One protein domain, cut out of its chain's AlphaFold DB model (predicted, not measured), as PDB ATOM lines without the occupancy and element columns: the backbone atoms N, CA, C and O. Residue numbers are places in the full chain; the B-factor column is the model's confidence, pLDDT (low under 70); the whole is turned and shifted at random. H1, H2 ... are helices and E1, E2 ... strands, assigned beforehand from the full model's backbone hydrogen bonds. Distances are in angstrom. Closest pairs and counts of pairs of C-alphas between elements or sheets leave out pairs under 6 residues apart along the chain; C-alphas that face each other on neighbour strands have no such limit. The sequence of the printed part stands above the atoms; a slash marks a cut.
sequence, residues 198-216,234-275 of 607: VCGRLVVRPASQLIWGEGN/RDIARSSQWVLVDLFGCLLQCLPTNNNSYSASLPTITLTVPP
ATOM      1  N   VAL A 198     341.211 326.692 233.417       91.62
ATOM      2  CA  VAL A 198     340.995 328.043 232.883       91.62
ATOM      3  C   VAL A 198     339.635 328.106 232.195       91.62
ATOM      4  O   VAL A 198     339.300 327.239 231.392       91.62
ATOM      5  N   CYS A 199     338.836 329.134 232.469       91.50
ATOM      6  CA  CYS A 199     337.529 329.275 231.831       91.50
ATOM      7  C   CYS A 199     337.650 329.736 230.373       91.50
ATOM      8  O   CYS A 199     338.128 330.832 230.088       91.50
ATOM      9  N   GLY A 200     337.167 328.900 229.450       83.94
ATOM     10  CA  GLY A 200     337.072 329.210 228.024       83.94
ATOM     11  C   GLY A 200     338.310 328.845 227.191       83.94
ATOM     12  O   GLY A 200     339.455 329.146 227.522       83.94
ATOM     13  N   ARG A 201     338.063 328.243 226.019       74.62
ATOM     14  CA  ARG A 201     339.105 327.740 225.096       74.62
ATOM     15  C   ARG A 201     340.063 328.828 224.589       74.62
ATOM     16  O   ARG A 201     341.223 328.540 224.320       74.62
ATOM     17  N   LEU A 202     339.595 330.074 224.485       76.81
ATOM     18  CA  LEU A 202     340.408 331.213 224.040       76.81
ATOM     19  C   LEU A 202     341.440 331.671 225.084       76.81
ATOM     20  O   LEU A 202     342.407 332.332 224.714       76.81
ATOM     21  N   VAL A 203     341.269 331.309 226.361       82.44
ATOM     22  CA  VAL A 203     342.098 331.804 227.475       82.44
ATOM     23  C   VAL A 203     343.281 330.873 227.778       82.44
ATOM     24  O   VAL A 203     344.290 331.319 228.318       82.44
ATOM     25  N   VAL A 204     343.233 329.608 227.336       80.44
ATOM     26  CA  VAL A 204     344.323 328.626 227.520       80.44
ATOM     27  C   VAL A 204     345.648 329.115 226.914       80.44
ATOM     28  O   VAL A 204     346.700 328.958 227.532       80.44
ATOM     29  N   ARG A 205     345.612 329.767 225.739       77.00
ATOM     30  CA  ARG A 205     346.813 330.348 225.108       77.00
ATOM     31  C   ARG A 205     347.388 331.520 225.923       77.00
ATOM     32  O   ARG A 205     348.523 331.360 226.370       77.00
ATOM     33  N   PRO A 206     346.646 332.615 226.199       80.06
ATOM     34  CA  PRO A 206     347.110 333.689 227.078       80.06
ATOM     35  C   PRO A 206     347.619 333.204 228.439       80.06
ATOM     36  O   PRO A 206     348.679 333.641 228.870       80.06
ATOM     37  N   ALA A 207     346.927 332.259 229.086       73.38
ATOM     38  CA  ALA A 207     347.355 331.702 230.370       73.38
ATOM     39  C   ALA A 207     348.713 330.985 230.262       73.38
ATOM     40  O   ALA A 207     349.618 331.260 231.045       73.38
ATOM     41  N   SER A 208     348.898 330.127 229.252       75.88
ATOM     42  CA  SER A 208     350.188 329.459 229.022       75.88
ATOM     43  C   SER A 208     351.315 330.432 228.636       75.88
ATOM     44  O   SER A 208     352.455 330.223 229.040       75.88
ATOM     45  N   GLN A 209     351.012 331.521 227.921       82.31
ATOM     46  CA  GLN A 209     351.986 332.571 227.593       82.31
ATOM     47  C   GLN A 209     352.369 333.415 228.813       82.31
ATOM     48  O   GLN A 209     353.535 333.771 228.950       82.31
ATOM     49  N   LEU A 210     351.422 333.684 229.718       77.00
ATOM     50  CA  LEU A 210     351.659 334.404 230.973       77.00
ATOM     51  C   LEU A 210     352.550 333.594 231.927       77.00
ATOM     52  O   LEU A 210     353.420 334.165 232.574       77.00
ATOM     53  N   ILE A 211     352.396 332.266 231.950       76.19
ATOM     54  CA  ILE A 211     353.276 331.359 232.708       76.19
ATOM     55  C   ILE A 211     354.668 331.231 232.055       76.19
ATOM     56  O   ILE A 211     355.658 331.023 232.751       76.19
ATOM     57  N   TRP A 212     354.766 331.360 230.727       69.50
ATOM     58  CA  TRP A 212     356.022 331.195 229.978       69.50
ATOM     59  C   TRP A 212     356.802 332.502 229.730       69.50
ATOM     60  O   TRP A 212     357.964 332.450 229.332       69.50
ATOM     61  N   GLY A 213     356.187 333.670 229.937       59.22
ATOM     62  CA  GLY A 213     356.802 334.976 229.664       59.22
ATOM     63  C   GLY A 213     356.983 335.292 228.171       59.22
ATOM     64  O   GLY A 213     357.903 336.020 227.806       59.22
ATOM     65  N   GLU A 214     356.146 334.740 227.284       51.16
ATOM     66  CA  GLU A 214     356.289 334.928 225.830       51.16
ATOM     67  C   GLU A 214     355.684 336.274 225.378       51.16
ATOM     68  O   GLU A 214     354.491 336.374 225.084       51.16
ATOM     69  N   GLY A 215     356.510 337.324 225.340       36.81
ATOM     70  CA  GLY A 215     356.127 338.642 224.825       36.81
ATOM     71  C   GLY A 215     355.880 338.651 223.309       36.81
ATOM     72  O   GLY A 215     356.538 337.940 222.549       36.81
ATOM     73  N   ASN A 216     354.952 339.499 222.847       37.44
ATOM     74  CA  ASN A 216     354.653 339.703 221.421       37.44
ATOM     75  C   ASN A 216     355.776 340.488 220.713       37.44
ATOM     76  O   ASN A 216     355.608 341.654 220.360       37.44
ATOM     77  N   ARG A 234     363.334 321.280 225.798       60.19
ATOM     78  CA  ARG A 234     362.118 321.361 226.617       60.19
ATOM     79  C   ARG A 234     360.927 320.938 225.764       60.19
ATOM     80  O   ARG A 234     360.589 321.632 224.803       60.19
ATOM     81  N   ASP A 235     360.311 319.821 226.123       67.81
ATOM     82  CA  ASP A 235     359.167 319.262 225.408       67.81
ATOM     83  C   ASP A 235     357.892 320.057 225.760       67.81
ATOM     84  O   ASP A 235     357.454 320.082 226.910       67.81
ATOM     85  N   ILE A 236     357.287 320.723 224.767       83.88
ATOM     86  CA  ILE A 236     355.991 321.410 224.917       83.88
ATOM     87  C   ILE A 236     354.971 320.723 224.010       83.88
ATOM     88  O   ILE A 236     355.017 320.880 222.787       83.88
ATOM     89  N   ALA A 237     354.007 320.014 224.597       80.69
ATOM     90  CA  ALA A 237     352.888 319.449 223.849       80.69
ATOM     91  C   ALA A 237     351.711 320.437 223.846       80.69
ATOM     92  O   ALA A 237     351.238 320.886 224.894       80.69
ATOM     93  N   ARG A 238     351.242 320.808 222.650       89.25
ATOM     94  CA  ARG A 238     350.170 321.794 222.449       89.25
ATOM     95  C   ARG A 238     349.010 321.163 221.682       89.25
ATOM     96  O   ARG A 238     349.191 320.678 220.569       89.25
ATOM     97  N   SER A 239     347.813 321.252 222.249       90.81
ATOM     98  CA  SER A 239     346.535 320.978 221.591       90.81
ATOM     99  C   SER A 239     345.755 322.286 221.408       90.81
ATOM    100  O   SER A 239     346.040 323.297 222.050       90.81
ATOM    101  N   SER A 240     344.727 322.285 220.558       85.56
ATOM    102  CA  SER A 240     343.733 323.372 220.519       85.56
ATOM    103  C   SER A 240     342.904 323.465 221.807       85.56
ATOM    104  O   SER A 240     342.235 324.472 222.032       85.56
ATOM    105  N   GLN A 241     342.944 322.419 222.641       89.94
ATOM    106  CA  GLN A 241     342.164 322.291 223.869       89.94
ATOM    107  C   GLN A 241     343.006 322.143 225.139       89.94
ATOM    108  O   GLN A 241     342.414 322.018 226.194       89.94
ATOM    109  N   TRP A 242     344.338 322.120 225.092       94.50
ATOM    110  CA  TRP A 242     345.175 322.041 226.299       94.50
ATOM    111  C   TRP A 242     346.641 322.328 225.978       94.50
ATOM    112  O   TRP A 242     347.074 322.210 224.830       94.50
ATOM    113  N   VAL A 243     347.413 322.688 227.002       93.44
ATOM    114  CA  VAL A 243     348.872 322.837 226.912       93.44
ATOM    115  C   VAL A 243     349.508 322.029 228.033       93.44
ATOM    116  O   VAL A 243     349.061 322.112 229.176       93.44
ATOM    117  N   LEU A 244     350.529 321.247 227.694       94.06
ATOM    118  CA  LEU A 244     351.338 320.482 228.635       94.06
ATOM    119  C   LEU A 244     352.785 320.980 228.553       94.06
ATOM    120  O   LEU A 244     353.345 321.079 227.455       94.06
ATOM    121  N   VAL A 245     353.373 321.302 229.702       93.69
ATOM    122  CA  VAL A 245     354.742 321.817 229.816       93.69
ATOM    123  C   VAL A 245     355.514 320.961 230.816       93.69
ATOM    124  O   VAL A 245     355.128 320.872 231.983       93.69
ATOM    125  N   ASP A 246     356.604 320.343 230.358       92.44
ATOM    126  CA  ASP A 246     357.575 319.661 231.221       92.44
ATOM    127  C   ASP A 246     358.528 320.710 231.831       92.44
ATOM    128  O   ASP A 246     359.276 321.396 231.125       92.44
ATOM    129  N   LEU A 247     358.449 320.878 233.152       90.81
ATOM    130  CA  LEU A 247     359.227 321.817 233.957       90.81
ATOM    131  C   LEU A 247     360.149 321.043 234.914       90.81
ATOM    132  O   LEU A 247     359.989 321.114 236.128       90.81
ATOM    133  N   PHE A 248     361.109 320.296 234.356       86.06
ATOM    134  CA  PHE A 248     362.204 319.634 235.090       86.06
ATOM    135  C   PHE A 248     361.737 318.858 236.337       86.06
ATOM    136  O   PHE A 248     362.181 319.110 237.454       86.06
ATOM    137  N   GLY A 249     360.830 317.899 236.137       83.25
ATOM    138  CA  GLY A 249     360.260 317.085 237.219       83.25
ATOM    139  C   GLY A 249     358.922 317.599 237.754       83.25
ATOM    140  O   GLY A 249     358.237 316.858 238.457       83.25
ATOM    141  N   CYS A 250     358.488 318.795 237.352       88.31
ATOM    142  CA  CYS A 250     357.111 319.263 237.507       88.31
ATOM    143  C   CYS A 250     356.372 319.186 236.164       88.31
ATOM    144  O   CYS A 250     356.873 319.685 235.158       88.31
ATOM    145  N   LEU A 251     355.171 318.608 236.130       93.50
ATOM    146  CA  LEU A 251     354.331 318.577 234.930       93.50
ATOM    147  C   LEU A 251     353.199 319.599 235.060       93.50
ATOM    148  O   LEU A 251     352.315 319.443 235.902       93.50
ATOM    149  N   LEU A 252     353.214 320.640 234.232       95.38
ATOM    150  CA  LEU A 252     352.163 321.658 234.206       95.38
ATOM    151  C   LEU A 252     351.155 321.345 233.095       95.38
ATOM    152  O   LEU A 252     351.521 321.295 231.920       95.38
ATOM    153  N   GLN A 253     349.880 321.193 233.454       96.19
ATOM    154  CA  GLN A 253     348.783 320.935 232.522       96.19
ATOM    155  C   GLN A 253     347.731 322.047 232.595       96.19
ATOM    156  O   GLN A 253     347.064 322.224 233.614       96.19
ATOM    157  N   CYS A 254     347.538 322.782 231.499       93.94
ATOM    158  CA  CYS A 254     346.486 323.791 231.376       93.94
ATOM    159  C   CYS A 254     345.259 323.208 230.660       93.94
ATOM    160  O   CYS A 254     345.355 322.834 229.486       93.94
ATOM    161  N   LEU A 255     344.112 323.168 231.346       93.00
ATOM    162  CA  LEU A 255     342.850 322.597 230.853       93.00
ATOM    163  C   LEU A 255     341.733 323.660 230.788       93.00
ATOM    164  O   LEU A 255     341.535 324.389 231.759       93.00
ATOM    165  N   PRO A 256     340.956 323.750 229.695       91.81
ATOM    166  CA  PRO A 256     339.765 324.576 229.627       91.81
ATOM    167  C   PRO A 256     338.623 323.915 230.401       91.81
ATOM    168  O   PRO A 256     338.313 322.743 230.176       91.81
ATOM    169  N   THR A 257     337.937 324.665 231.258       90.75
ATOM    170  CA  THR A 257     336.658 324.200 231.810       90.75
ATOM    171  C   THR A 257     335.603 324.210 230.699       90.75
ATOM    172  O   THR A 257     335.512 325.152 229.907       90.75
ATOM    173  N   ASN A 258     334.817 323.135 230.594       77.81
ATOM    174  CA  ASN A 258     333.857 322.936 229.498       77.81
ATOM    175  C   ASN A 258     332.452 323.487 229.833       77.81
ATOM    176  O   ASN A 258     331.466 323.119 229.197       77.81
ATOM    177  N   ASN A 259     332.357 324.356 230.845       68.31
ATOM    178  CA  ASN A 259     331.105 324.971 231.270       68.31
ATOM    179  C   ASN A 259     330.744 326.107 230.306       68.31
ATOM    180  O   ASN A 259     331.307 327.196 230.370       68.31
ATOM    181  N   ASN A 260     329.765 325.860 229.433       50.25
ATOM    182  CA  ASN A 260     329.232 326.852 228.489       50.25
ATOM    183  C   ASN A 260     328.435 327.991 229.167       50.25
ATOM    184  O   ASN A 260     327.933 328.885 228.489       50.25
ATOM    185  N   SER A 261     328.297 327.977 230.495       46.44
ATOM    186  CA  SER A 261     327.730 329.078 231.266       46.44
ATOM    187  C   SER A 261     328.747 330.217 231.391       46.44
ATOM    188  O   SER A 261     329.769 330.070 232.058       46.44
ATOM    189  N   TYR A 262     328.423 331.390 230.838       44.00
ATOM    190  CA  TYR A 262     329.206 332.639 230.930       44.00
ATOM    191  C   TYR A 262     329.325 333.230 232.360       44.00
ATOM    192  O   TYR A 262     329.648 334.402 232.541       44.00
ATOM    193  N   SER A 263     329.091 332.428 233.399       44.50
ATOM    194  CA  SER A 263     329.446 332.741 234.781       44.50
ATOM    195  C   SER A 263     330.969 332.824 234.915       44.50
ATOM    196  O   SER A 263     331.659 331.818 234.729       44.50
ATOM    197  N   ALA A 264     331.485 334.004 235.268       46.50
ATOM    198  CA  ALA A 264     332.909 334.254 235.485       46.50
ATOM    199  C   ALA A 264     333.438 333.507 236.727       46.50
ATOM    200  O   ALA A 264     333.601 334.079 237.803       46.50
ATOM    201  N   SER A 265     333.693 332.209 236.574       56.50
ATOM    202  CA  SER A 265     334.413 331.401 237.558       56.50
ATOM    203  C   SER A 265     335.911 331.679 237.441       56.50
ATOM    204  O   SER A 265     336.472 331.699 236.343       56.50
ATOM    205  N   LEU A 266     336.540 331.934 238.589       64.12
ATOM    206  CA  LEU A 266     337.981 332.147 238.705       64.12
ATOM    207  C   LEU A 266     338.744 330.863 238.327       64.12
ATOM    208  O   LEU A 266     338.200 329.770 238.499       64.12
ATOM    209  N   PRO A 267     339.985 330.969 237.816       68.00
ATOM    210  CA  PRO A 267     340.797 329.796 237.512       68.00
ATOM    211  C   PRO A 267     341.088 329.000 238.790       68.00
ATOM    212  O   PRO A 267     341.573 329.561 239.774       68.00
ATOM    213  N   THR A 268     340.828 327.692 238.763       76.38
ATOM    214  CA  THR A 268     341.130 326.797 239.887       76.38
ATOM    215  C   THR A 268     342.464 326.105 239.637       76.38
ATOM    216  O   THR A 268     342.670 325.490 238.584       76.38
ATOM    217  N   ILE A 269     343.363 326.202 240.617       81.69
ATOM    218  CA  ILE A 269     344.646 325.496 240.638       81.69
ATOM    219  C   ILE A 269     344.473 324.238 241.489       81.69
ATOM    220  O   ILE A 269     344.072 324.315 242.652       81.69
ATOM    221  N   THR A 270     344.801 323.094 240.900       81.75
ATOM    222  CA  THR A 270     344.790 321.790 241.559       81.75
ATOM    223  C   THR A 270     346.211 321.252 241.584       81.75
ATOM    224  O   THR A 270     346.851 321.114 240.537       81.75
ATOM    225  N   LEU A 271     346.709 320.948 242.781       73.25
ATOM    226  CA  LEU A 271     348.013 320.321 242.971       73.25
ATOM    227  C   LEU A 271     347.813 318.824 243.203       73.25
ATOM    228  O   LEU A 271     347.089 318.429 244.118       73.25
ATOM    229  N   THR A 272     348.471 318.009 242.381       78.75
ATOM    230  CA  THR A 272     348.432 316.549 242.472       78.75
ATOM    231  C   THR A 272     349.852 316.028 242.650       78.75
ATOM    232  O   THR A 272     350.699 316.181 241.769       78.75
ATOM    233  N   VAL A 273     350.114 315.384 243.786       75.31
ATOM    234  CA  VAL A 273     351.363 314.652 244.025       75.31
ATOM    235  C   VAL A 273     351.121 313.188 243.643       75.31
ATOM    236  O   VAL A 273     350.239 312.560 244.235       75.31
ATOM    237  N   PRO A 274     351.820 312.630 242.638       69.56
ATOM    238  CA  PRO A 274     351.639 311.231 242.269       69.56
ATOM    239  C   PRO A 274     352.158 310.310 243.390       69.56
ATOM    240  O   PRO A 274     353.190 310.608 243.993       69.56
ATOM    241  N   PRO A 275     351.481 309.183 243.680       54.25
ATOM    242  CA  PRO A 275     351.946 308.249 244.698       54.25
ATOM    243  C   PRO A 275     353.289 307.634 244.288       54.25
ATOM    244  O   PRO A 275     353.454 307.166 243.159       54.25
TER     245      PRO A 275
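This is residues 198 to 216 and 234 to 275 of the 607 residues of an uncharacterized protein of Penaeus vannamei (UniProt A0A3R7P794). Look for a small sheet of three strands, E1, E2 and E3, with one short helix, H1, over one of its faces; past E3 the backbone loops out and comes back as E4, which lies near E3 without pairing with a named strand. The 61 printed residues hold one named helix and four named strands in the order H1 E1 E2 E3 E4, and the sheet's order is E1 - E2 - E3, all antiparallel. The class is mixed, with 30 residues in named elements, under half. The whole is only just compact, close to loose, with a radius of gyration of the C-alphas of 12.6 A, and flat, spanning 37 by 36 by 18 A.

From Val 198, go to C-alpha 204 at (344.323, 328.626, 227.520), where H1, residues 204 to 212, begins its 12.2 A. After the cut come E1, residues 236 to 238, E2, residues 243 to 247, 12.6 A, and E3, residues 250 to 257, 21.8 A. E4, residues 268 to 272, 12.8 A, ends at C-alpha 272 (348.432, 316.549, 242.472).

E1, E2 and E3 form a meander, each strand the antiparallel neighbour of the one before. In hairpin E1 and E2, find N 244 and O 237 at 2.9 A; in hairpin E2 and E3, N 247 and O 250 at 2.8 A. H1 is on the sheet at a height of 9.3 A, along the strands, at 9 degrees to E3 on the local plane. It lies over E3 and only just over E2, with 3 C-alphas falling on E2. Its closest C-alphas to E3 are Val 204 and Pro 256, 6.5 A. Every O i to N i+4 pair in H1 is within hydrogen-bond range. Residues 198 to 199 pair, parallel, with residues 256 to 257 of E3. E3 and E4 are near each other, with 5 pairs of C-alphas within 10 A; H1 and E4 are apart.

The two C-alphas farthest apart, Asn 216 and Pro 275, are 39.2 A apart. Residues 217 to 233 are not printed, and C-alphas 216 and 234 are 20.5 A apart across this cut. Of the links printed whole, none is long. The mean pLDDT of the printed part is 76.3; look for values under 70 at residues 212 to 216, 234 to 235, 259 to 267 and 274 to 275.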